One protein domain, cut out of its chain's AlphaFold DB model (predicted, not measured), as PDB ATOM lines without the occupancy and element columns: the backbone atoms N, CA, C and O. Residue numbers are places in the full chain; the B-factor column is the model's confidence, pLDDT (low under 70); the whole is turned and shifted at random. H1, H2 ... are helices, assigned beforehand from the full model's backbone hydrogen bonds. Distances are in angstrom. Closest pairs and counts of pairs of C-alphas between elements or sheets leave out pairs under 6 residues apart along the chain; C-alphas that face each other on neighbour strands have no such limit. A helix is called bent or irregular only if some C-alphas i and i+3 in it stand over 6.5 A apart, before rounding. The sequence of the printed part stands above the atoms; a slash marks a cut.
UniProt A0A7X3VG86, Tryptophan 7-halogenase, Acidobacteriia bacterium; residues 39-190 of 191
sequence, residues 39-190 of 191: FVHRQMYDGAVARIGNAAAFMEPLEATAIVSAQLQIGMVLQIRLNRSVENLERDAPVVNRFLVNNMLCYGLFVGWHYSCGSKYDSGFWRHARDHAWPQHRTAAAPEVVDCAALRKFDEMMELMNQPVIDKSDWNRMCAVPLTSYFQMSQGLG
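AT A GLANCE: This is residues 39 to 190 of the 191 residues of the protein "Tryptophan 7-halogenase" of Acidobacteriia bacterium (UniProt A0A7X3VG86). One long kinked helix, H2, makes a spine, with H1 folded back side by side with it and H3 turned back along its last residues; H5 packs across H2 at a steep tilt with residues 150 to 154, and H6 makes a corner with the other part of H5. Before H1 comes a long stretch with no named element, residues 39 to 64, that doubles back so that residues 39 to 40 pair with residues 57 to 58, while residues 163 to 169, in the loop between H5 and H6, stick out. The printed part has 152 residues, with six named helices in the order H1 to H6 and no named strand, and its class is all helix. It is compact, with a radius of gyration of the C-alphas of 16.9 A, and its C-alphas span 54 by 38 by 29 A.

IN THESE COORDINATES: The printed part begins at Phe 39, whose C-alpha is at (-20.960, 61.953, 191.935), and has no named element before residue 65. H1, residues 65 to 83, begins with C-alpha 65 at (-12.110, 57.173, 182.904) and is 26.4 A long from first to last C-alpha. H2, residues 86 to 116, is the longest helix, 44.1 A from C-alpha 86 to C-alpha 116 at (-27.180, 64.687, 174.191). It has a kink of 44 degrees near residue 93 and is irregular, with C-alphas 87 and 90 at 7.2 A. H3, residues 124 to 140, is 22.4 A long, with a kink of 34 degrees near residue 134; it is only just irregular, with C-alphas 131 and 134 at 6.6 A. H4, residues 143 to 146, is 5.3 A long. H5, residues 150 to 161, is 16.9 A long. H6, residues 179 to 189, is 15.6 A long and ends with C-alpha 189 at (-22.399, 60.525, 166.371).

HOW THE PARTS SIT: H2 and H5 are the hubs, touching three helices each. H2 and H1 form a helical hairpin and touch at a shallow tilt of 14 degrees, opposite ways; their closest C-alphas are those of Gln 73 and Leu 100, 6.7 A apart. H2 and H3 form a second helical hairpin, at a shallow tilt of 26 degrees, opposite ways; H2 touches H3 with residues 109 to 116 alone, and the closest C-alphas, of Ser 116 and Arg 130, are 4.1 A apart. H2 also touches H5, at a steep tilt of 49 degrees, the same way, with the C-alphas of Asn 102 and Ala 150 closest at 5.0 A. H4 and H5 only just touch, with 3 pairs of C-alphas within 8 A, and only at the corner by their link; their closest C-alphas, of Pro 143 and Leu 151, are 6.9 A apart. H5 touches H6 with residues 157 to 161 alone; their lines are only just about perpendicular, at 72 degrees, and the C-alphas of Met 157 and Leu 179 are closest, at 6.5 A. H6 is close to H2 but not clearly touching it, with the C-alphas of His 114 and Met 185 closest at 7.5 A. H2 and H4 are near each other, with 5 pairs of C-alphas within 10 A. H1 is apart from H3, H4, H5 and H6. In H1, H5 and H6 every O i to N i+4 pair is within hydrogen-bond range; in H2 it is 22 of 27 and in H3 10 of 13, and H4 is too short for such a pair.

THE WHOLE: The two C-alphas farthest apart, of Glu 87 and Tyr 121, are 56.3 A apart. The printed part has no cut. The link from H5 to H6, with 17 residues, is long; that from H2 to H3 is short, and the other three are tight. The mean pLDDT of the printed part is 93.6, and no printed residue is under 70.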
ATOM      1  N   PHE A  39     -21.334  60.873 191.021       94.31
ATOM      2  CA  PHE A  39     -20.960  61.953 191.935       94.31
ATOM      3  C   PHE A  39     -19.496  62.368 191.805       94.31
ATOM      4  O   PHE A  39     -18.641  61.630 191.316       94.31
ATOM      5  N   VAL A  40     -19.203  63.550 192.343       95.69
ATOM      6  CA  VAL A  40     -17.851  64.065 192.547       95.69
ATOM      7  C   VAL A  40     -17.768  64.706 193.933       95.69
ATOM      8  O   VAL A  40     -18.590  65.553 194.287       95.69
ATOM      9  N   HIS A  41     -16.788  64.317 194.748       95.94
ATOM     10  CA  HIS A  41     -16.509  65.029 195.992       95.94
ATOM     11  C   HIS A  41     -15.811  66.356 195.695       95.94
ATOM     12  O   HIS A  41     -14.794  66.390 195.008       95.94
ATOM     13  N   ARG A  42     -16.302  67.448 196.294       93.56
ATOM     14  CA  ARG A  42     -15.653  68.772 196.215       93.56
ATOM     15  C   ARG A  42     -14.280  68.812 196.893       93.56
ATOM     16  O   ARG A  42     -13.430  69.606 196.509       93.56
ATOM     17  N   GLN A  43     -14.070  67.956 197.892       95.50
ATOM     18  CA  GLN A  43     -12.817  67.836 198.633       95.50
ATOM     19  C   GLN A  43     -12.319  66.388 198.566       95.50
ATOM     20  O   GLN A  43     -12.746  65.518 199.327       95.50
ATOM     21  N   MET A  44     -11.422  66.121 197.624       97.19
ATOM     22  CA  MET A  44     -10.748  64.837 197.441       97.19
ATOM     23  C   MET A  44      -9.466  64.731 198.270       97.19
ATOM     24  O   MET A  44      -9.052  63.627 198.592       97.19
ATOM     25  N   TYR A  45      -8.851  65.850 198.651       96.31
ATOM     26  CA  TYR A  45      -7.629  65.872 199.450       96.31
ATOM     27  C   TYR A  45      -7.667  66.993 200.490       96.31
ATOM     28  O   TYR A  45      -7.973  68.135 200.156       96.31
ATOM     29  N   ASP A  46      -7.355  66.686 201.747       93.31
ATOM     30  CA  ASP A  46      -7.306  67.673 202.839       93.31
ATOM     31  C   ASP A  46      -5.916  67.820 203.478       93.31
ATOM     32  O   ASP A  46      -5.740  68.608 204.402       93.31
ATOM     33  N   GLY A  47      -4.925  67.082 202.967       89.75
ATOM     34  CA  GLY A  47      -3.576  67.027 203.522       89.75
ATOM     35  C   GLY A  47      -3.253  65.760 204.285       89.75
ATOM     36  O   GLY A  47      -2.187  65.166 204.080       89.75
ATOM     37  N   ALA A  48      -4.187  65.325 205.120       90.06
ATOM     38  CA  ALA A  48      -4.069  64.094 205.884       90.06
ATOM     39  C   ALA A  48      -4.674  62.915 205.115       90.06
ATOM     40  O   ALA A  48      -4.076  61.842 205.050       90.06
ATOM     41  N   VAL A  49      -5.832  63.135 204.497       94.06
ATOM     42  CA  VAL A  49      -6.636  62.130 203.810       94.06
ATOM     43  C   VAL A  49      -6.740  62.470 202.329       94.06
ATOM     44  O   VAL A  49      -7.020  63.606 201.937       94.06
ATOM     45  N   ALA A  50      -6.544  61.446 201.498       96.44
ATOM     46  CA  ALA A  50      -6.805  61.481 200.069       96.44
ATOM     47  C   ALA A  50      -7.884  60.451 199.717       96.44
ATOM     48  O   ALA A  50      -7.748  59.263 200.005       96.44
ATOM     49  N   ARG A  51      -8.952  60.913 199.072       98.06
ATOM     50  CA  ARG A  51      -9.956  60.085 198.407       98.06
ATOM     51  C   ARG A  51      -9.445  59.772 197.006       98.06
ATOM     52  O   ARG A  51      -9.070  60.692 196.285       98.06
ATOM     53  N   ILE A  52      -9.440  58.495 196.632       97.56
ATOM     54  CA  ILE A  52      -8.927  58.007 195.344       97.56
ATOM     55  C   ILE A  52      -9.948  57.052 194.707       97.56
ATOM     56  O   ILE A  52     -10.630  56.302 195.408       97.56
ATOM     57  N   GLY A  53     -10.045  57.073 193.378       96.50
ATOM     58  CA  GLY A  53     -10.973  56.267 192.589       96.50
ATOM     59  C   GLY A  53     -12.423  56.532 192.989       96.50
ATOM     60  O   GLY A  53     -12.812  57.679 193.220       96.50
ATOM     61  N   ASN A  54     -13.191  55.455 193.161       95.75
ATOM     62  CA  ASN A  54     -14.605  55.518 193.540       95.75
ATOM     63  C   ASN A  54     -14.846  56.192 194.901       95.75
ATOM     64  O   ASN A  54     -15.966  56.603 195.171       95.75
ATOM     65  N   ALA A  55     -13.830  56.338 195.762       96.69
ATOM     66  CA  ALA A  55     -13.970  57.105 197.002       96.69
ATOM     67  C   ALA A  55     -13.964  58.627 196.768       96.69
ATOM     68  O   ALA A  55     -14.373  59.377 197.650       96.69
ATOM     69  N   ALA A  56     -13.465  59.100 195.621       97.25
ATOM     70  CA  ALA A  56     -13.396  60.515 195.253       97.25
ATOM     71  C   ALA A  56     -14.514  60.934 194.300       97.25
ATOM     72  O   ALA A  56     -15.110  61.998 194.470       97.25
ATOM     73  N   ALA A  57     -14.768  60.121 193.285       96.38
ATOM     74  CA  ALA A  57     -15.777  60.378 192.276       96.38
ATOM     75  C   ALA A  57     -16.150  59.067 191.589       96.38
ATOM     76  O   ALA A  57     -15.325  58.161 191.481       96.38
ATOM     77  N   PHE A  58     -17.374  58.996 191.087       95.19
ATOM     78  CA  PHE A  58     -17.828  57.895 190.256       95.19
ATOM     79  C   PHE A  58     -18.657  58.437 189.098       95.19
ATOM     80  O   PHE A  58     -19.513  59.307 189.276       95.19
ATOM     81  N   MET A  59     -18.398  57.887 187.920       92.56
ATOM     82  CA  MET A  59     -19.233  58.028 186.741       92.56
ATOM     83  C   MET A  59     -19.212  56.711 185.976       92.56
ATOM     84  O   MET A  59     -18.349  55.859 186.194       92.56
ATOM     85  N   GLU A  60     -20.160  56.563 185.071       92.19
ATOM     86  CA  GLU A  60     -20.252  55.389 184.226       92.19
ATOM     87  C   GLU A  60     -19.002  55.118 183.380       92.19
ATOM     88  O   GLU A  60     -18.297  56.055 182.994       92.19
ATOM     89  N   PRO A  61     -18.721  53.847 183.043       93.38
ATOM     90  CA  PRO A  61     -17.479  53.468 182.386       93.38
ATOM     91  C   PRO A  61     -17.480  53.698 180.865       93.38
ATOM     92  O   PRO A  61     -16.663  53.078 180.190       93.38
ATOM     93  N   LEU A  62     -18.352  54.564 180.320       94.19
ATOM     94  CA  LEU A  62     -18.496  54.776 178.869       94.19
ATOM     95  C   LEU A  62     -17.153  55.102 178.191       94.19
ATOM     96  O   LEU A  62     -16.827  54.519 177.167       94.19
ATOM     97  N   GLU A  63     -16.343  55.951 178.830       95.19
ATOM     98  CA  GLU A  63     -15.042  56.422 178.323       95.19
ATOM     99  C   GLU A  63     -13.846  55.893 179.141       95.19
ATOM    100  O   GLU A  63     -12.775  56.495 179.176       95.19
ATOM    101  N   ALA A  64     -14.026  54.784 179.874       94.44
ATOM    102  CA  ALA A  64     -12.976  54.124 180.668       94.44
ATOM    103  C   ALA A  64     -12.164  55.055 181.612       94.44
ATOM    104  O   ALA A  64     -10.984  54.828 181.894       94.44
ATOM    105  N   THR A  65     -12.795  56.097 182.160       94.69
ATOM    106  CA  THR A  65     -12.110  57.173 182.904       94.69
ATOM    107  C   THR A  65     -11.717  56.802 184.338       94.69
ATOM    108  O   THR A  65     -10.925  57.510 184.963       94.69
ATOM    109  N   ALA A  66     -12.227  55.696 184.891       94.56
ATOM    110  CA  ALA A  66     -12.038  55.328 186.299       94.56
ATOM    111  C   ALA A  66     -10.559  55.130 186.686       94.56
ATOM    112  O   ALA A  66     -10.094  55.673 187.688       94.56
ATOM    113  N   ILE A  67      -9.789  54.395 185.879       96.56
ATOM    114  CA  ILE A  67      -8.368  54.138 186.172       96.56
ATOM    115  C   ILE A  67      -7.534  55.399 185.931       96.56
ATOM    116  O   ILE A  67      -6.703  55.755 186.765       96.56
ATOM    117  N   VAL A  68      -7.789  56.110 184.828       95.19
ATOM    118  CA  VAL A  68      -7.072  57.346 184.475       95.19
ATOM    119  C   VAL A  68      -7.288  58.429 185.536       95.19
ATOM    120  O   VAL A  68      -6.341  59.087 185.967       95.19
ATOM    121  N   SER A  69      -8.519  58.586 186.026       96.19
ATOM    122  CA  SER A  69      -8.825  59.528 187.107       96.19
ATOM    123  C   SER A  69      -8.151  59.140 188.423       96.19
ATOM    124  O   SER A  69      -7.577  60.012 189.076       96.19
ATOM    125  N   ALA A  70      -8.127  57.854 188.788       97.88
ATOM    126  CA  ALA A  70      -7.400  57.386 189.968       97.88
ATOM    127  C   ALA A  70      -5.891  57.664 189.862       97.88
ATOM    128  O   ALA A  70      -5.287  58.158 190.816       97.88
ATOM    129  N   GLN A  71      -5.285  57.424 188.696       98.00
ATOM    130  CA  GLN A  71      -3.879  57.753 188.438       98.00
ATOM    131  C   GLN A  71      -3.610  59.252 188.598       98.00
ATOM    132  O   GLN A  71      -2.636  59.630 189.250       98.00
ATOM    133  N   LEU A  72      -4.486  60.109 188.064       96.62
ATOM    134  CA  LEU A  72      -4.365  61.559 188.201       96.62
ATOM    135  C   LEU A  72      -4.472  62.005 189.666       96.62
ATOM    136  O   LEU A  72      -3.658  62.803 190.128       96.62
ATOM    137  N   GLN A  73      -5.441  61.471 190.410       97.56
ATOM    138  CA  GLN A  73      -5.635  61.773 191.829       97.56
ATOM    139  C   GLN A  73      -4.408  61.370 192.659       97.56
ATOM    140  O   GLN A  73      -3.896  62.185 193.428       97.56
ATOM    141  N   ILE A  74      -3.888  60.153 192.457       97.69
ATOM    142  CA  ILE A  74      -2.661  59.671 193.109       97.69
ATOM    143  C   ILE A  74      -1.483  60.579 192.745       97.69
ATOM    144  O   ILE A  74      -0.761  61.039 193.629       97.69
ATOM    145  N   GLY A  75      -1.313  60.871 191.454       96.81
ATOM    146  CA  GLY A  75      -0.232  61.710 190.948       96.81
ATOM    147  C   GLY A  75      -0.220  63.089 191.599       96.81
ATOM    148  O   GLY A  75       0.812  63.509 192.114       96.81
ATOM    149  N   MET A  76      -1.366  63.771 191.658       95.12
ATOM    150  CA  MET A  76      -1.461  65.105 192.261       95.12
ATOM    151  C   MET A  76      -1.157  65.103 193.762       95.12
ATOM    152  O   MET A  76      -0.468  66.002 194.250       95.12
ATOM    153  N   VAL A  77      -1.622  64.087 194.495       92.81
ATOM    154  CA  VAL A  77      -1.325  63.952 195.929       92.81
ATOM    155  C   VAL A  77       0.168  63.709 196.150       92.81
ATOM    156  O   VAL A  77       0.776  64.387 196.978       92.81
ATOM    157  N   LEU A  78       0.786  62.803 195.385       93.69
ATOM    158  CA  LEU A  78       2.225  62.537 195.478       93.69
ATOM    159  C   LEU A  78       3.060  63.764 195.102       93.69
ATOM    160  O   LEU A  78       4.037  64.061 195.785       93.69
ATOM    161  N   GLN A  79       2.656  64.515 194.074       92.25
ATOM    162  CA  GLN A  79       3.330  65.753 193.676       92.25
ATOM    163  C   GLN A  79       3.354  66.781 194.811       92.25
ATOM    164  O   GLN A  79       4.407  67.353 195.083       92.25
ATOM    165  N   ILE A  80       2.240  66.979 195.526       91.50
ATOM    166  CA  ILE A  80       2.246  67.840 196.717       91.50
ATOM    167  C   ILE A  80       3.144  67.241 197.799       91.50
ATOM    168  O   ILE A  80       4.029  67.918 198.308       91.50
ATOM    169  N   ARG A  81       2.921  65.979 198.170       87.88
ATOM    170  CA  ARG A  81       3.556  65.386 199.355       87.88
ATOM    171  C   ARG A  81       5.067  65.229 199.235       87.88
ATOM    172  O   ARG A  81       5.735  65.242 200.264       87.88
ATOM    173  N   LEU A  82       5.588  65.058 198.022       91.25
ATOM    174  CA  LEU A  82       7.014  64.834 197.784       91.25
ATOM    175  C   LEU A  82       7.771  66.115 197.419       91.25
ATOM    176  O   LEU A  82       8.957  66.206 197.714       91.25
ATOM    177  N   ASN A  83       7.105  67.102 196.809       92.31
ATOM    178  CA  ASN A  83       7.781  68.284 196.256       92.31
ATOM    179  C   ASN A  83       7.412  69.601 196.957       92.31
ATOM    180  O   ASN A  83       7.888  70.665 196.558       92.31
ATOM    181  N   ARG A  84       6.550  69.567 197.980       90.62
ATOM    182  CA  ARG A  84       6.076  70.759 198.696       90.62
ATOM    183  C   ARG A  84       6.238  70.576 200.196       90.62
ATOM    184  O   ARG A  84       5.970  69.506 200.735       90.62
ATOM    185  N   SER A  85       6.666  71.638 200.875       90.31
ATOM    186  CA  SER A  85       6.741  71.635 202.337       90.31
ATOM    187  C   SER A  85       5.338  71.651 202.958       90.31
ATOM    188  O   SER A  85       4.389  72.149 202.344       90.31
ATOM    189  N   VAL A  86       5.205  71.116 204.175       88.44
ATOM    190  CA  VAL A  86       3.912  70.972 204.865       88.44
ATOM    191  C   VAL A  86       3.224  72.316 205.120       88.44
ATOM    192  O   VAL A  86       2.003  72.399 205.074       88.44
ATOM    193  N   GLU A  87       3.991  73.392 205.283       92.75
ATOM    194  CA  GLU A  87       3.488  74.753 205.494       92.75
ATOM    195  C   GLU A  87       2.702  75.276 204.282       92.75
ATOM    196  O   GLU A  87       1.894  76.191 204.402       92.75
ATOM    197  N   ASN A  88       2.909  74.689 203.099       91.69
ATOM    198  CA  ASN A  88       2.180  75.060 201.890       91.69
ATOM    199  C   ASN A  88       0.828  74.351 201.757       91.69
ATOM    200  O   ASN A  88       0.068  74.670 200.841       91.69
ATOM    201  N   LEU A  89       0.524  73.388 202.627       89.06
ATOM    202  CA  LEU A  89      -0.608  72.486 202.458       89.06
ATOM    203  C   LEU A  89      -1.957  73.214 202.433       89.06
ATOM    204  O   LEU A  89      -2.770  72.937 201.554       89.06
ATOM    205  N   GLU A  90      -2.176  74.163 203.345       91.75
ATOM    206  CA  GLU A  90      -3.428  74.933 203.413       91.75
ATOM    207  C   GLU A  90      -3.703  75.700 202.114       91.75
ATOM    208  O   GLU A  90      -4.849  75.827 201.684       91.75
ATOM    209  N   ARG A  91      -2.643  76.167 201.445       92.62
ATOM    210  CA  ARG A  91      -2.740  76.844 200.148       92.62
ATOM    211  C   ARG A  91      -2.895  75.857 198.992       92.62
ATOM    212  O   ARG A  91      -3.654  76.117 198.059       92.62
ATOM    213  N   ASP A  92      -2.151  74.758 199.017       93.38
ATOM    214  CA  ASP A  92      -2.031  73.850 197.877       93.38
ATOM    215  C   ASP A  92      -3.216  72.866 197.784       93.38
ATOM    216  O   ASP A  92      -3.645  72.527 196.678       93.38
ATOM    217  N   ALA A  93      -3.805  72.441 198.911       93.88
ATOM    218  CA  ALA A  93      -4.916  71.486 198.904       93.88
ATOM    219  C   ALA A  93      -6.168  72.014 198.168       93.88
ATOM    220  O   ALA A  93      -6.700  71.286 197.324       93.88
ATOM    221  N   PRO A  94      -6.626  73.270 198.361       94.38
ATOM    222  CA  PRO A  94      -7.723  73.833 197.570       94.38
ATOM    223  C   PRO A  94      -7.434  73.869 196.064       94.38
ATOM    224  O   PRO A  94      -8.332  73.632 195.258       94.38
ATOM    225  N   VAL A  95      -6.182  74.132 195.669       93.38
ATOM    226  CA  VAL A  95      -5.774  74.147 194.255       93.38
ATOM    227  C   VAL A  95      -5.886  72.749 193.652       93.38
ATOM    228  O   VAL A  95      -6.457  72.599 192.571       93.38
ATOM    229  N   VAL A  96      -5.409  71.722 194.360       94.81
ATOM    230  CA  VAL A  96      -5.530  70.332 193.902       94.81
ATOM    231  C   VAL A  96      -6.976  69.867 193.853       94.81
ATOM    232  O   VAL A  96      -7.368  69.265 192.859       94.81
ATOM    233  N   ASN A  97      -7.795  70.199 194.851       96.50
ATOM    234  CA  ASN A  97      -9.220  69.874 194.813       96.50
ATOM    235  C   ASN A  97      -9.913  70.503 193.605       96.50
ATOM    236  O   ASN A  97     -10.565  69.786 192.851       96.50
ATOM    237  N   ARG A  98      -9.719  71.806 193.360       95.75
ATOM    238  CA  ARG A  98     -10.289  72.470 192.176       95.75
ATOM    239  C   ARG A  98      -9.822  71.822 190.879       95.75
ATOM    240  O   ARG A  98     -10.632  71.636 189.978       95.75
ATOM    241  N   PHE A  99      -8.545  71.455 190.778       95.56
ATOM    242  CA  PHE A  99      -8.015  70.770 189.601       95.56
ATOM    243  C   PHE A  99      -8.671  69.397 189.381       95.56
ATOM    244  O   PHE A  99      -9.145  69.113 188.281       95.56
ATOM    245  N   LEU A 100      -8.743  68.562 190.422       96.69
ATOM    246  CA  LEU A 100      -9.312  67.216 190.331       96.69
ATOM    247  C   LEU A 100     -10.825  67.251 190.069       96.69
ATOM    248  O   LEU A 100     -11.309  66.522 189.205       96.69
ATOM    249  N   VAL A 101     -11.559  68.139 190.747       97.06
ATOM    250  CA  VAL A 101     -12.993  68.369 190.510       97.06
ATOM    251  C   VAL A 101     -13.225  68.854 189.083       97.06
ATOM    252  O   VAL A 101     -14.071  68.293 188.390       97.06
ATOM    253  N   ASN A 102     -12.439  69.830 188.611       97.12
ATOM    254  CA  ASN A 102     -12.520  70.305 187.231       97.12
ATOM    255  C   ASN A 102     -12.357  69.145 186.247       97.12
ATOM    256  O   ASN A 102     -13.134  69.032 185.309       97.12
ATOM    257  N   ASN A 103     -11.351  68.291 186.444       96.56
ATOM    258  CA  ASN A 103     -11.088  67.179 185.538       96.56
ATOM    259  C   ASN A 103     -12.242  66.162 185.511       96.56
ATOM    260  O   ASN A 103     -12.664  65.750 184.435       96.56
ATOM    261  N   MET A 104     -12.794  65.806 186.677       97.19
ATOM    262  CA  MET A 104     -13.938  64.890 186.752       97.19
ATOM    263  C   MET A 104     -15.197  65.465 186.104       97.19
ATOM    264  O   MET A 104     -15.906  64.746 185.405       97.19
ATOM    265  N   LEU A 105     -15.465  66.758 186.291       97.19
ATOM    266  CA  LEU A 105     -16.602  67.416 185.650       97.19
ATOM    267  C   LEU A 105     -16.422  67.535 184.134       97.19
ATOM    268  O   LEU A 105     -17.395  67.373 183.409       97.19
ATOM    269  N   CYS A 106     -15.201  67.754 183.637       97.31
ATOM    270  CA  CYS A 106     -14.924  67.708 182.200       97.31
ATOM    271  C   CYS A 106     -15.207  66.316 181.605       97.31
ATOM    272  O   CYS A 106     -15.830  66.243 180.550       97.31
ATOM    273  N   TYR A 107     -14.831  65.220 182.283       97.19
ATOM    274  CA  TYR A 107     -15.233  63.873 181.847       97.19
ATOM    275  C   TYR A 107     -16.754  63.692 181.868       97.19
ATOM    276  O   TYR A 107     -17.315  63.161 180.914       97.19
ATOM    277  N   GLY A 108     -17.421  64.158 182.928       96.25
ATOM    278  CA  GLY A 108     -18.880  64.119 183.036       96.25
ATOM    279  C   GLY A 108     -19.573  64.851 181.886       96.25
ATOM    280  O   GLY A 108     -20.457  64.285 181.253       96.25
ATOM    281  N   LEU A 109     -19.118  66.063 181.560       97.50
ATOM    282  CA  LEU A 109     -19.633  66.851 180.438       97.50
ATOM    283  C   LEU A 109     -19.396  66.154 179.099       97.50
ATOM    284  O   LEU A 109     -20.304  66.112 178.275       97.50
ATOM    285  N   PHE A 110     -18.209  65.573 178.903       97.12
ATOM    286  CA  PHE A 110     -17.891  64.810 177.703       97.12
ATOM    287  C   PHE A 110     -18.849  63.627 177.533       97.12
ATOM    288  O   PHE A 110     -19.510  63.536 176.505       97.12
ATOM    289  N   VAL A 111     -19.030  62.794 178.563       95.62
ATOM    290  CA  VAL A 111     -19.974  61.660 178.534       95.62
ATOM    291  C   VAL A 111     -21.426  62.120 178.383       95.62
ATOM    292  O   VAL A 111     -22.159  61.590 177.552       95.62
ATOM    293  N   GLY A 112     -21.851  63.147 179.120       95.62
ATOM    294  CA  GLY A 112     -23.199  63.709 179.009       95.62
ATOM    295  C   GLY A 112     -23.507  64.223 177.601       95.62
ATOM    296  O   GLY A 112     -24.623  64.047 177.107       95.62
ATOM    297  N   TRP A 113     -22.505  64.785 176.921       96.44
ATOM    298  CA  TRP A 113     -22.633  65.231 175.541       96.44
ATOM    299  C   TRP A 113     -22.897  64.071 174.571       96.44
ATOM    300  O   TRP A 113     -23.733  64.237 173.682       96.44
ATOM    301  N   HIS A 114     -22.317  62.881 174.795       94.94
ATOM    302  CA  HIS A 114     -22.581  61.695 173.959       94.94
ATOM    303  C   HIS A 114     -24.071  61.370 173.947       94.94
ATOM    304  O   HIS A 114     -24.672  61.166 172.895       94.94
ATOM    305  N   TYR A 115     -24.685  61.392 175.130       94.69
ATOM    306  CA  TYR A 115     -26.115  61.155 175.259       94.69
ATOM    307  C   TYR A 115     -26.966  62.285 174.677       94.69
ATOM    308  O   TYR A 115     -28.051  62.031 174.151       94.69
ATOM    309  N   SER A 116     -26.474  63.525 174.735       94.56
ATOM    310  CA  SER A 116     -27.180  64.687 174.191       94.56
ATOM    311  C   SER A 116     -27.304  64.661 172.664       94.56
ATOM    312  O   SER A 116     -28.294  65.163 172.134       94.56
ATOM    313  N   CYS A 117     -26.364  64.020 171.959       92.06
ATOM    314  CA  CYS A 117     -26.438  63.854 170.503       92.06
ATOM    315  C   CYS A 117     -27.567  62.896 170.072       92.06
ATOM    316  O   CYS A 117     -27.928  62.841 168.897       92.06
ATOM    317  N   GLY A 118     -28.191  62.190 171.021       86.62
ATOM    318  CA  GLY A 118     -29.310  61.293 170.763       86.62
ATOM    319  C   GLY A 118     -28.870  59.946 170.194       86.62
ATOM    320  O   GLY A 118     -27.742  59.497 170.379       86.62
ATOM    321  N   SER A 119     -29.802  59.254 169.541       89.69
ATOM    322  CA  SER A 119     -29.562  57.933 168.964       89.69
ATOM    323  C   SER A 119     -30.571  57.609 167.872       89.69
ATOM    324  O   SER A 119     -31.698  58.105 167.891       89.69
ATOM    325  N   LYS A 120     -30.200  56.694 166.970       87.75
ATOM    326  CA  LYS A 120     -31.076  56.180 165.903       87.75
ATOM    327  C   LYS A 120     -32.343  55.479 166.411       87.75
ATOM    328  O   LYS A 120     -33.266  55.271 165.636       87.75
ATOM    329  N   TYR A 121     -32.370  55.086 167.684       85.31
ATOM    330  CA  TYR A 121     -33.471  54.334 168.286       85.31
ATOM    331  C   TYR A 121     -34.586  55.219 168.889       85.31
ATOM    332  O   TYR A 121     -35.578  54.663 169.341       85.31
ATOM    333  N   ASP A 122     -34.429  56.558 168.923       85.44
ATOM    334  CA  ASP A 122     -35.397  57.568 169.426       85.44
ATOM    335  C   ASP A 122     -36.352  57.080 170.543       85.44
ATOM    336  O   ASP A 122     -37.584  57.077 170.426       85.44
ATOM    337  N   SER A 123     -35.776  56.641 171.662       91.06
ATOM    338  CA  SER A 123     -36.528  56.139 172.816       91.06
ATOM    339  C   SER A 123     -36.788  57.234 173.858       91.06
ATOM    340  O   SER A 123     -36.211  58.326 173.814       91.06
ATOM    341  N   GLY A 124     -37.646  56.934 174.840       92.56
ATOM    342  CA  GLY A 124     -37.890  57.831 175.977       92.56
ATOM    343  C   GLY A 124     -36.606  58.191 176.733       92.56
ATOM    344  O   GLY A 124     -36.442  59.339 177.140       92.56
ATOM    345  N   PHE A 125     -35.661  57.249 176.824       94.12
ATOM    346  CA  PHE A 125     -34.330  57.479 177.383       94.12
ATOM    347  C   PHE A 125     -33.556  58.560 176.619       94.12
ATOM    348  O   PHE A 125     -33.085  59.513 177.234       94.12
ATOM    349  N   TRP A 126     -33.464  58.463 175.289       94.62
ATOM    350  CA  TRP A 126     -32.689  59.412 174.478       94.62
ATOM    351  C   TRP A 126     -33.292  60.818 174.475       94.62
ATOM    352  O   TRP A 126     -32.555  61.800 174.569       94.62
ATOM    353  N   ARG A 127     -34.626  60.928 174.447       94.38
ATOM    354  CA  ARG A 127     -35.309  62.220 174.625       94.38
ATOM    355  C   ARG A 127     -35.041  62.804 176.006       94.38
ATOM    356  O   ARG A 127     -34.660  63.964 176.110       94.38
ATOM    357  N   HIS A 128     -35.161  61.998 177.061       95.25
ATOM    358  CA  HIS A 128     -34.853  62.446 178.417       95.25
ATOM    359  C   HIS A 128     -33.402  62.923 178.550       95.25
ATOM    360  O   HIS A 128     -33.147  63.972 179.142       95.25
ATOM    361  N   ALA A 129     -32.451  62.182 177.981       95.12
ATOM    362  CA  ALA A 129     -31.043  62.521 178.069       95.12
ATOM    363  C   ALA A 129     -30.723  63.863 177.389       95.12
ATOM    364  O   ALA A 129     -30.072  64.713 177.996       95.12
ATOM    365  N   ARG A 130     -31.238  64.083 176.173       94.56
ATOM    366  CA  ARG A 130     -31.039  65.323 175.409       94.56
ATOM    367  C   ARG A 130     -31.790  66.518 175.997       94.56
ATOM    368  O   ARG A 130     -31.199  67.580 176.168       94.56
ATOM    369  N   ASP A 131     -33.074  66.346 176.300       94.75
ATOM    370  CA  ASP A 131     -33.979  67.469 176.575       94.75
ATOM    371  C   ASP A 131     -34.033  67.840 178.068       94.75
ATOM    372  O   ASP A 131     -34.405  68.961 178.417       94.75
ATOM    373  N   HIS A 132     -33.640  66.923 178.963       94.75
ATOM    374  CA  HIS A 132     -33.704  67.134 180.411       94.75
ATOM    375  C   HIS A 132     -32.359  66.937 181.113       94.75
ATOM    376  O   HIS A 132     -31.872  67.868 181.760       94.75
ATOM    377  N   ALA A 133     -31.745  65.756 180.991       94.31
ATOM    378  CA  ALA A 133     -30.539  65.436 181.753       94.31
ATOM    379  C   ALA A 133     -29.349  66.311 181.333       94.31
ATOM    380  O   ALA A 133     -28.625  66.817 182.188       94.31
ATOM    381  N   TRP A 134     -29.169  66.545 180.030       95.94
ATOM    382  CA  TRP A 134     -28.063  67.344 179.513       95.94
ATOM    383  C   TRP A 134     -28.098  68.815 179.970       95.94
ATOM    384  O   TRP A 134     -27.100  69.267 180.545       95.94
ATOM    385  N   PRO A 135     -29.215  69.564 179.832       96.56
ATOM    386  CA  PRO A 135     -29.318  70.909 180.398       96.56
ATOM    387  C   PRO A 135     -29.023  70.955 181.903       96.56
ATOM    388  O   PRO A 135     -28.248  71.800 182.350       96.56
ATOM    389  N   GLN A 136     -29.578  70.016 182.679       94.62
ATOM    390  CA  GLN A 136     -29.341  69.942 184.125       94.62
ATOM    391  C   GLN A 136     -27.867  69.685 184.451       94.62
ATOM    392  O   GLN A 136     -27.313  70.323 185.347       94.62
ATOM    393  N   HIS A 137     -27.219  68.784 183.709       93.69
ATOM    394  CA  HIS A 137     -25.810  68.460 183.896       93.69
ATOM    395  C   HIS A 137     -24.907  69.667 183.617       93.69
ATOM    396  O   HIS A 137     -24.008  69.959 184.408       93.69
ATOM    397  N   ARG A 138     -25.193  70.430 182.553       96.56
ATOM    398  CA  ARG A 138     -24.485  71.686 182.260       96.56
ATOM    399  C   ARG A 138     -24.664  72.709 183.379       96.56
ATOM    400  O   ARG A 138     -23.672  73.249 183.855       96.56
ATOM    401  N   THR A 139     -25.892  72.935 183.855       95.81
ATOM    402  CA  THR A 139     -26.148  73.851 184.981       95.81
ATOM    403  C   THR A 139     -25.406  73.421 186.247       95.81
ATOM    404  O   THR A 139     -24.818  74.258 186.925       95.81
ATOM    405  N   ALA A 140     -25.373  72.123 186.554       92.88
ATOM    406  CA  ALA A 140     -24.656  71.601 187.715       92.88
ATOM    407  C   ALA A 140     -23.128  71.778 187.620       92.88
ATOM    408  O   ALA A 140     -22.460  71.838 188.651       92.88
ATOM    409  N   ALA A 141     -22.578  71.878 186.407       94.81
ATOM    410  CA  ALA A 141     -21.156  72.104 186.149       94.81
ATOM    411  C   ALA A 141     -20.784  73.589 185.963       94.81
ATOM    412  O   ALA A 141     -19.618  73.895 185.689       94.81
ATOM    413  N   ALA A 142     -21.747  74.506 186.094       93.44
ATOM    414  CA  ALA A 142     -21.518  75.934 185.914       93.44
ATOM    415  C   ALA A 142     -20.506  76.472 186.950       93.44
ATOM    416  O   ALA A 142     -20.561  76.066 188.119       93.44
ATOM    417  N   PRO A 143     -19.572  77.369 186.571       91.06
ATOM    418  CA  PRO A 143     -18.512  77.844 187.466       91.06
ATOM    419  C   PRO A 143     -19.015  78.395 188.805       91.06
ATOM    420  O   PRO A 143     -18.378  78.199 189.836       91.06
ATOM    421  N   GLU A 144     -20.189  79.017 188.798       91.31
ATOM    422  CA  GLU A 144     -20.864  79.615 189.951       91.31
ATOM    423  C   GLU A 144     -21.336  78.554 190.960       91.31
ATOM    424  O   GLU A 144     -21.527  78.852 192.137       91.31
ATOM    425  N   VAL A 145     -21.512  77.306 190.510       90.25
ATOM    426  CA  VAL A 145     -21.984  76.168 191.314       90.25
ATOM    427  C   VAL A 145     -20.822  75.338 191.866       90.25
ATOM    428  O   VAL A 145     -20.912  74.798 192.975       90.25
ATOM    429  N   VAL A 146     -19.737  75.188 191.101       88.75
ATOM    430  CA  VAL A 146     -18.647  74.237 191.407       88.75
ATOM    431  C   VAL A 146     -17.277  74.876 191.649       88.75
ATOM    432  O   VAL A 146     -16.341  74.142 191.953       88.75
ATOM    433  N   ASP A 147     -17.150  76.204 191.546       92.56
ATOM    434  CA  ASP A 147     -15.890  76.952 191.723       92.56
ATOM    435  C   ASP A 147     -14.736  76.393 190.865       92.56
ATOM    436  O   ASP A 147     -13.590  76.222 191.293       92.56
ATOM    437  N   CYS A 148     -15.048  76.028 189.619       93.44
ATOM    438  CA  CYS A 148     -14.053  75.576 188.654       93.44
ATOM    439  C   CYS A 148     -14.467  75.908 187.216       93.44
ATOM    440  O   CYS A 148     -15.578  76.356 186.951       93.44
ATOM    441  N   ALA A 149     -13.557  75.704 186.267       95.06
ATOM    442  CA  ALA A 149     -13.731  76.132 184.882       95.06
ATOM    443  C   ALA A 149     -14.234  75.015 183.949       95.06
ATOM    444  O   ALA A 149     -14.067  75.139 182.739       95.06
ATOM    445  N   ALA A 150     -14.795  73.924 184.481       96.75
ATOM    446  CA  ALA A 150     -15.088  72.722 183.701       96.75
ATOM    447  C   ALA A 150     -16.030  72.991 182.519       96.75
ATOM    448  O   ALA A 150     -15.669  72.687 181.384       96.75
ATOM    449  N   LEU A 151     -17.183  73.626 182.771       97.62
ATOM    450  CA  LEU A 151     -18.148  73.963 181.720       97.62
ATOM    451  C   LEU A 151     -17.563  74.930 180.687       97.62
ATOM    452  O   LEU A 151     -17.654  74.669 179.496       97.62
ATOM    453  N   ARG A 152     -16.894  75.998 181.138       96.81
ATOM    454  CA  ARG A 152     -16.264  76.967 180.231       96.81
ATOM    455  C   ARG A 152     -15.234  76.298 179.322       96.81
ATOM    456  O   ARG A 152     -15.255  76.513 178.121       96.81
ATOM    457  N   LYS A 153     -14.358  75.458 179.882       96.12
ATOM    458  CA  LYS A 153     -13.363  74.713 179.100       96.12
ATOM    459  C   LYS A 153     -14.020  73.763 178.109       96.12
ATOM    460  O   LYS A 153     -13.524  73.635 177.004       96.12
ATOM    461  N   PHE A 154     -15.096  73.084 178.502       97.31
ATOM    462  CA  PHE A 154     -15.853  72.228 177.593       97.31
ATOM    463  C   PHE A 154     -16.428  73.038 176.425       97.31
ATOM    464  O   PHE A 154     -16.217  72.668 175.275       97.31
ATOM    465  N   ASP A 155     -17.066  74.175 176.705       97.06
ATOM    466  CA  ASP A 155     -17.632  75.048 175.673       97.06
ATOM    467  C   ASP A 155     -16.551  75.610 174.734       97.06
ATOM    468  O   ASP A 155     -16.748  75.604 173.524       97.06
ATOM    469  N   GLU A 156     -15.367  75.967 175.246       95.75
ATOM    470  CA  GLU A 156     -14.216  76.353 174.411       95.75
ATOM    471  C   GLU A 156     -13.812  75.237 173.423       95.75
ATOM    472  O   GLU A 156     -13.463  75.520 172.277       95.75
ATOM    473  N   MET A 157     -13.865  73.962 173.832       95.94
ATOM    474  CA  MET A 157     -13.585  72.839 172.922       95.94
ATOM    475  C   MET A 157     -14.661  72.714 171.843       95.94
ATOM    476  O   MET A 157     -14.334  72.490 170.680       95.94
ATOM    477  N   MET A 158     -15.933  72.886 172.216       95.25
ATOM    478  CA  MET A 158     -17.052  72.877 171.268       95.25
ATOM    479  C   MET A 158     -16.941  74.026 170.258       95.25
ATOM    480  O   MET A 158     -17.196  73.839 169.071       95.25
ATOM    481  N   GLU A 159     -16.530  75.215 170.698       94.50
ATOM    482  CA  GLU A 159     -16.289  76.362 169.819       94.50
ATOM    483  C   GLU A 159     -15.151  76.094 168.833       94.50
ATOM    484  O   GLU A 159     -15.304  76.359 167.640       94.50
ATOM    485  N   LEU A 160     -14.037  75.519 169.302       94.00
ATOM    486  CA  LEU A 160     -12.921  75.117 168.442       94.00
ATOM    487  C   LEU A 160     -13.346  74.080 167.401       94.00
ATOM    488  O   LEU A 160     -12.905  74.158 166.256       94.00
ATOM    489  N   MET A 161     -14.231  73.149 167.770       91.88
ATOM    490  CA  MET A 161     -14.752  72.167 166.821       91.88
ATOM    491  C   MET A 161     -15.526  72.780 165.657       91.88
ATOM    492  O   MET A 161     -15.478  72.264 164.544       91.88
ATOM    493  N   ASN A 162     -16.206  73.896 165.909       90.00
ATOM    494  CA  ASN A 162     -17.015  74.597 164.916       90.00
ATOM    495  C   ASN A 162     -16.194  75.538 164.018       90.00
ATOM    496  O   ASN A 162     -16.756  76.194 163.136       90.00
ATOM    497  N   GLN A 163     -14.877  75.637 164.220       90.56
ATOM    498  CA  GLN A 163     -14.020  76.452 163.365       90.56
ATOM    499  C   GLN A 163     -13.778  75.768 162.010       90.56
ATOM    500  O   GLN A 163     -13.544  74.562 161.953       90.56
ATOM    501  N   PRO A 164     -13.759  76.526 160.897       86.38
ATOM    502  CA  PRO A 164     -13.544  75.959 159.563       86.38
ATOM    503  C   PRO A 164     -12.126  75.404 159.372       86.38
ATOM    504  O   PRO A 164     -11.910  74.517 158.548       86.38
ATOM    505  N   VAL A 165     -11.151  75.946 160.106       87.62
ATOM    506  CA  VAL A 165      -9.752  75.516 160.110       87.62
ATOM    507  C   VAL A 165      -9.239  75.617 161.537       87.62
ATOM    508  O   VAL A 165      -9.381  76.665 162.160       87.62
ATOM    509  N   ILE A 166      -8.609  74.552 162.021       86.38
ATOM    510  CA  ILE A 166      -8.019  74.500 163.359       86.38
ATOM    511  C   ILE A 166      -6.513  74.593 163.235       86.38
ATOM    512  O   ILE A 166      -5.900  73.886 162.425       86.38
ATOM    513  N   ASP A 167      -5.913  75.435 164.066       88.62
ATOM    514  CA  ASP A 167      -4.467  75.518 164.166       88.62
ATOM    515  C   ASP A 167      -3.891  74.186 164.682       88.62
ATOM    516  O   ASP A 167      -4.407  73.563 165.610       88.62
ATOM    517  N   LYS A 168      -2.770  73.749 164.105       86.62
ATOM    518  CA  LYS A 168      -2.012  72.593 164.603       86.62
ATOM    519  C   LYS A 168      -1.632  72.737 166.077       86.62
ATOM    520  O   LYS A 168      -1.475  71.725 166.757       86.62
ATOM    521  N   SER A 169      -1.473  73.966 166.567       88.62
ATOM    522  CA  SER A 169      -1.199  74.238 167.978       88.62
ATOM    523  C   SER A 169      -2.345  73.806 168.909       88.62
ATOM    524  O   SER A 169      -2.074  73.402 170.040       88.62
ATOM    525  N   ASP A 170      -3.590  73.778 168.425       89.69
ATOM    526  CA  ASP A 170      -4.775  73.394 169.202       89.69
ATOM    527  C   ASP A 170      -5.088  71.890 169.160       89.69
ATOM    528  O   ASP A 170      -5.905  71.411 169.946       89.69
ATOM    529  N   TRP A 171      -4.419  71.100 168.311       86.62
ATOM    530  CA  TRP A 171      -4.689  69.655 168.186       86.62
ATOM    531  C   TRP A 171      -4.530  68.898 169.508       86.62
ATOM    532  O   TRP A 171      -5.255  67.941 169.776       86.62
ATOM    533  N   ASN A 172      -3.602  69.356 170.350       87.00
ATOM    534  CA  ASN A 172      -3.323  68.775 171.663       87.00
ATOM    535  C   ASN A 172      -3.976  69.558 172.809       87.00
ATOM    536  O   ASN A 172      -3.612  69.356 173.969       87.00
ATOM    537  N   ARG A 173      -4.906  70.479 172.521       92.69
ATOM    538  CA  ARG A 173      -5.638  71.185 173.573       92.69
ATOM    539  C   ARG A 173      -6.457  70.177 174.375       92.69
ATOM    540  O   ARG A 173      -7.102  69.297 173.812       92.69
ATOM    541  N   MET A 174      -6.403  70.303 175.700       92.44
ATOM    542  CA  MET A 174      -6.968  69.329 176.632       92.44
ATOM    543  C   MET A 174      -8.116  69.926 177.443       92.44
ATOM    544  O   MET A 174      -7.947  70.934 178.134       92.44
ATOM    545  N   CYS A 175      -9.240  69.216 177.469       93.25
ATOM    546  CA  CYS A 175     -10.320  69.393 178.436       93.25
ATOM    547  C   CYS A 175     -10.666  68.012 179.010       93.25
ATOM    548  O   CYS A 175     -11.644  67.384 178.611       93.25
ATOM    549  N   ALA A 176      -9.777  67.513 179.877       93.19
ATOM    550  CA  ALA A 176      -9.676  66.124 180.358       93.19
ATOM    551  C   ALA A 176      -9.367  65.069 179.272       93.19
ATOM    552  O   ALA A 176      -8.552  64.178 179.511       93.19
ATOM    553  N   VAL A 177      -9.928  65.218 178.072       94.31
ATOM    554  CA  VAL A 177      -9.578  64.499 176.835       94.31
ATOM    555  C   VAL A 177      -9.102  65.500 175.763       94.31
ATOM    556  O   VAL A 177      -9.427  66.693 175.870       94.31
ATOM    557  N   PRO A 178      -8.286  65.078 174.778       94.44
ATOM    558  CA  PRO A 178      -7.782  65.972 173.734       94.44
ATOM    559  C   PRO A 178      -8.883  66.405 172.762       94.44
ATOM    560  O   PRO A 178      -9.871  65.696 172.578       94.44
ATOM    561  N   LEU A 179      -8.682  67.537 172.081       94.88
ATOM    562  CA  LEU A 179      -9.601  68.054 171.055       94.88
ATOM    563  C   LEU A 179      -9.914  67.018 169.967       94.88
ATOM    564  O   LEU A 179     -11.047  66.923 169.505       94.88
ATOM    565  N   THR A 180      -8.941  66.185 169.604       92.81
ATOM    566  CA  THR A 180      -9.134  65.088 168.647       92.81
ATOM    567  C   THR A 180     -10.201  64.078 169.081       92.81
ATOM    568  O   THR A 180     -10.933  63.585 168.226       92.81
ATOM    569  N   SER A 181     -10.356  63.811 170.384       94.44
ATOM    570  CA  SER A 181     -11.432  62.952 170.898       94.44
ATOM    571  C   SER A 181     -12.805  63.586 170.695       94.44
ATOM    572  O   SER A 181     -13.740  62.891 170.314       94.44
ATOM    573  N   TYR A 182     -12.926  64.906 170.878       95.31
ATOM    574  CA  TYR A 182     -14.174  65.617 170.603       95.31
ATOM    575  C   TYR A 182     -14.560  65.493 169.122       95.31
ATOM    576  O   TYR A 182     -15.694  65.129 168.822       95.31
ATOM    577  N   PHE A 183     -13.607  65.671 168.202       93.06
ATOM    578  CA  PHE A 183     -13.845  65.473 166.767       93.06
ATOM    579  C   PHE A 183     -14.294  64.068 166.410       93.06
ATOM    580  O   PHE A 183     -15.244  63.899 165.649       93.06
ATOM    581  N   GLN A 184     -13.601  63.062 166.942       93.31
ATOM    582  CA  GLN A 184     -13.937  61.671 166.679       93.31
ATOM    583  C   GLN A 184     -15.370  61.362 167.124       93.31
ATOM    584  O   GLN A 184     -16.105  60.692 166.399       93.31
ATOM    585  N   MET A 185     -15.775  61.884 168.282       94.12
ATOM    586  CA  MET A 185     -17.125  61.693 168.797       94.12
ATOM    587  C   MET A 185     -18.181  62.439 167.990       94.12
ATOM    588  O   MET A 185     -19.177  61.827 167.614       94.12
ATOM    589  N   SER A 186     -17.947  63.712 167.669       92.25
ATOM    590  CA  SER A 186     -18.830  64.520 166.817       92.25
ATOM    591  C   SER A 186     -19.077  63.805 165.480       92.25
ATOM    592  O   SER A 186     -20.201  63.400 165.178       92.25
ATOM    593  N   GLN A 187     -18.008  63.476 164.748       90.88
ATOM    594  CA  GLN A 187     -18.106  62.780 163.462       90.88
ATOM    595  C   GLN A 187     -18.789  61.413 163.567       90.88
ATOM    596  O   GLN A 187     -19.566  61.046 162.685       90.88
ATOM    597  N   GLY A 188     -18.499  60.650 164.625       90.62
ATOM    598  CA  GLY A 188     -19.079  59.326 164.838       90.62
ATOM    599  C   GLY A 188     -20.569  59.359 165.180       90.62
ATOM    600  O   GLY A 188     -21.308  58.465 164.769       90.62
ATOM    601  N   LEU A 189     -21.015  60.379 165.915       89.19
ATOM    602  CA  LEU A 189     -22.399  60.525 166.371       89.19
ATOM    603  C   LEU A 189     -23.264  61.383 165.436       89.19
ATOM    604  O   LEU A 189     -24.488  61.344 165.549       89.19
ATOM    605  N   GLY A 190     -22.663  62.129 164.505       84.50
ATOM    606  CA  GLY A 190     -23.382  63.053 163.622       84.50
ATOM    607  C   GLY A 190     -23.823  64.345 164.319       84.50
ATOM    608  O   GLY A 190     -24.787  64.979 163.884       84.50
TER     609      GLY A 190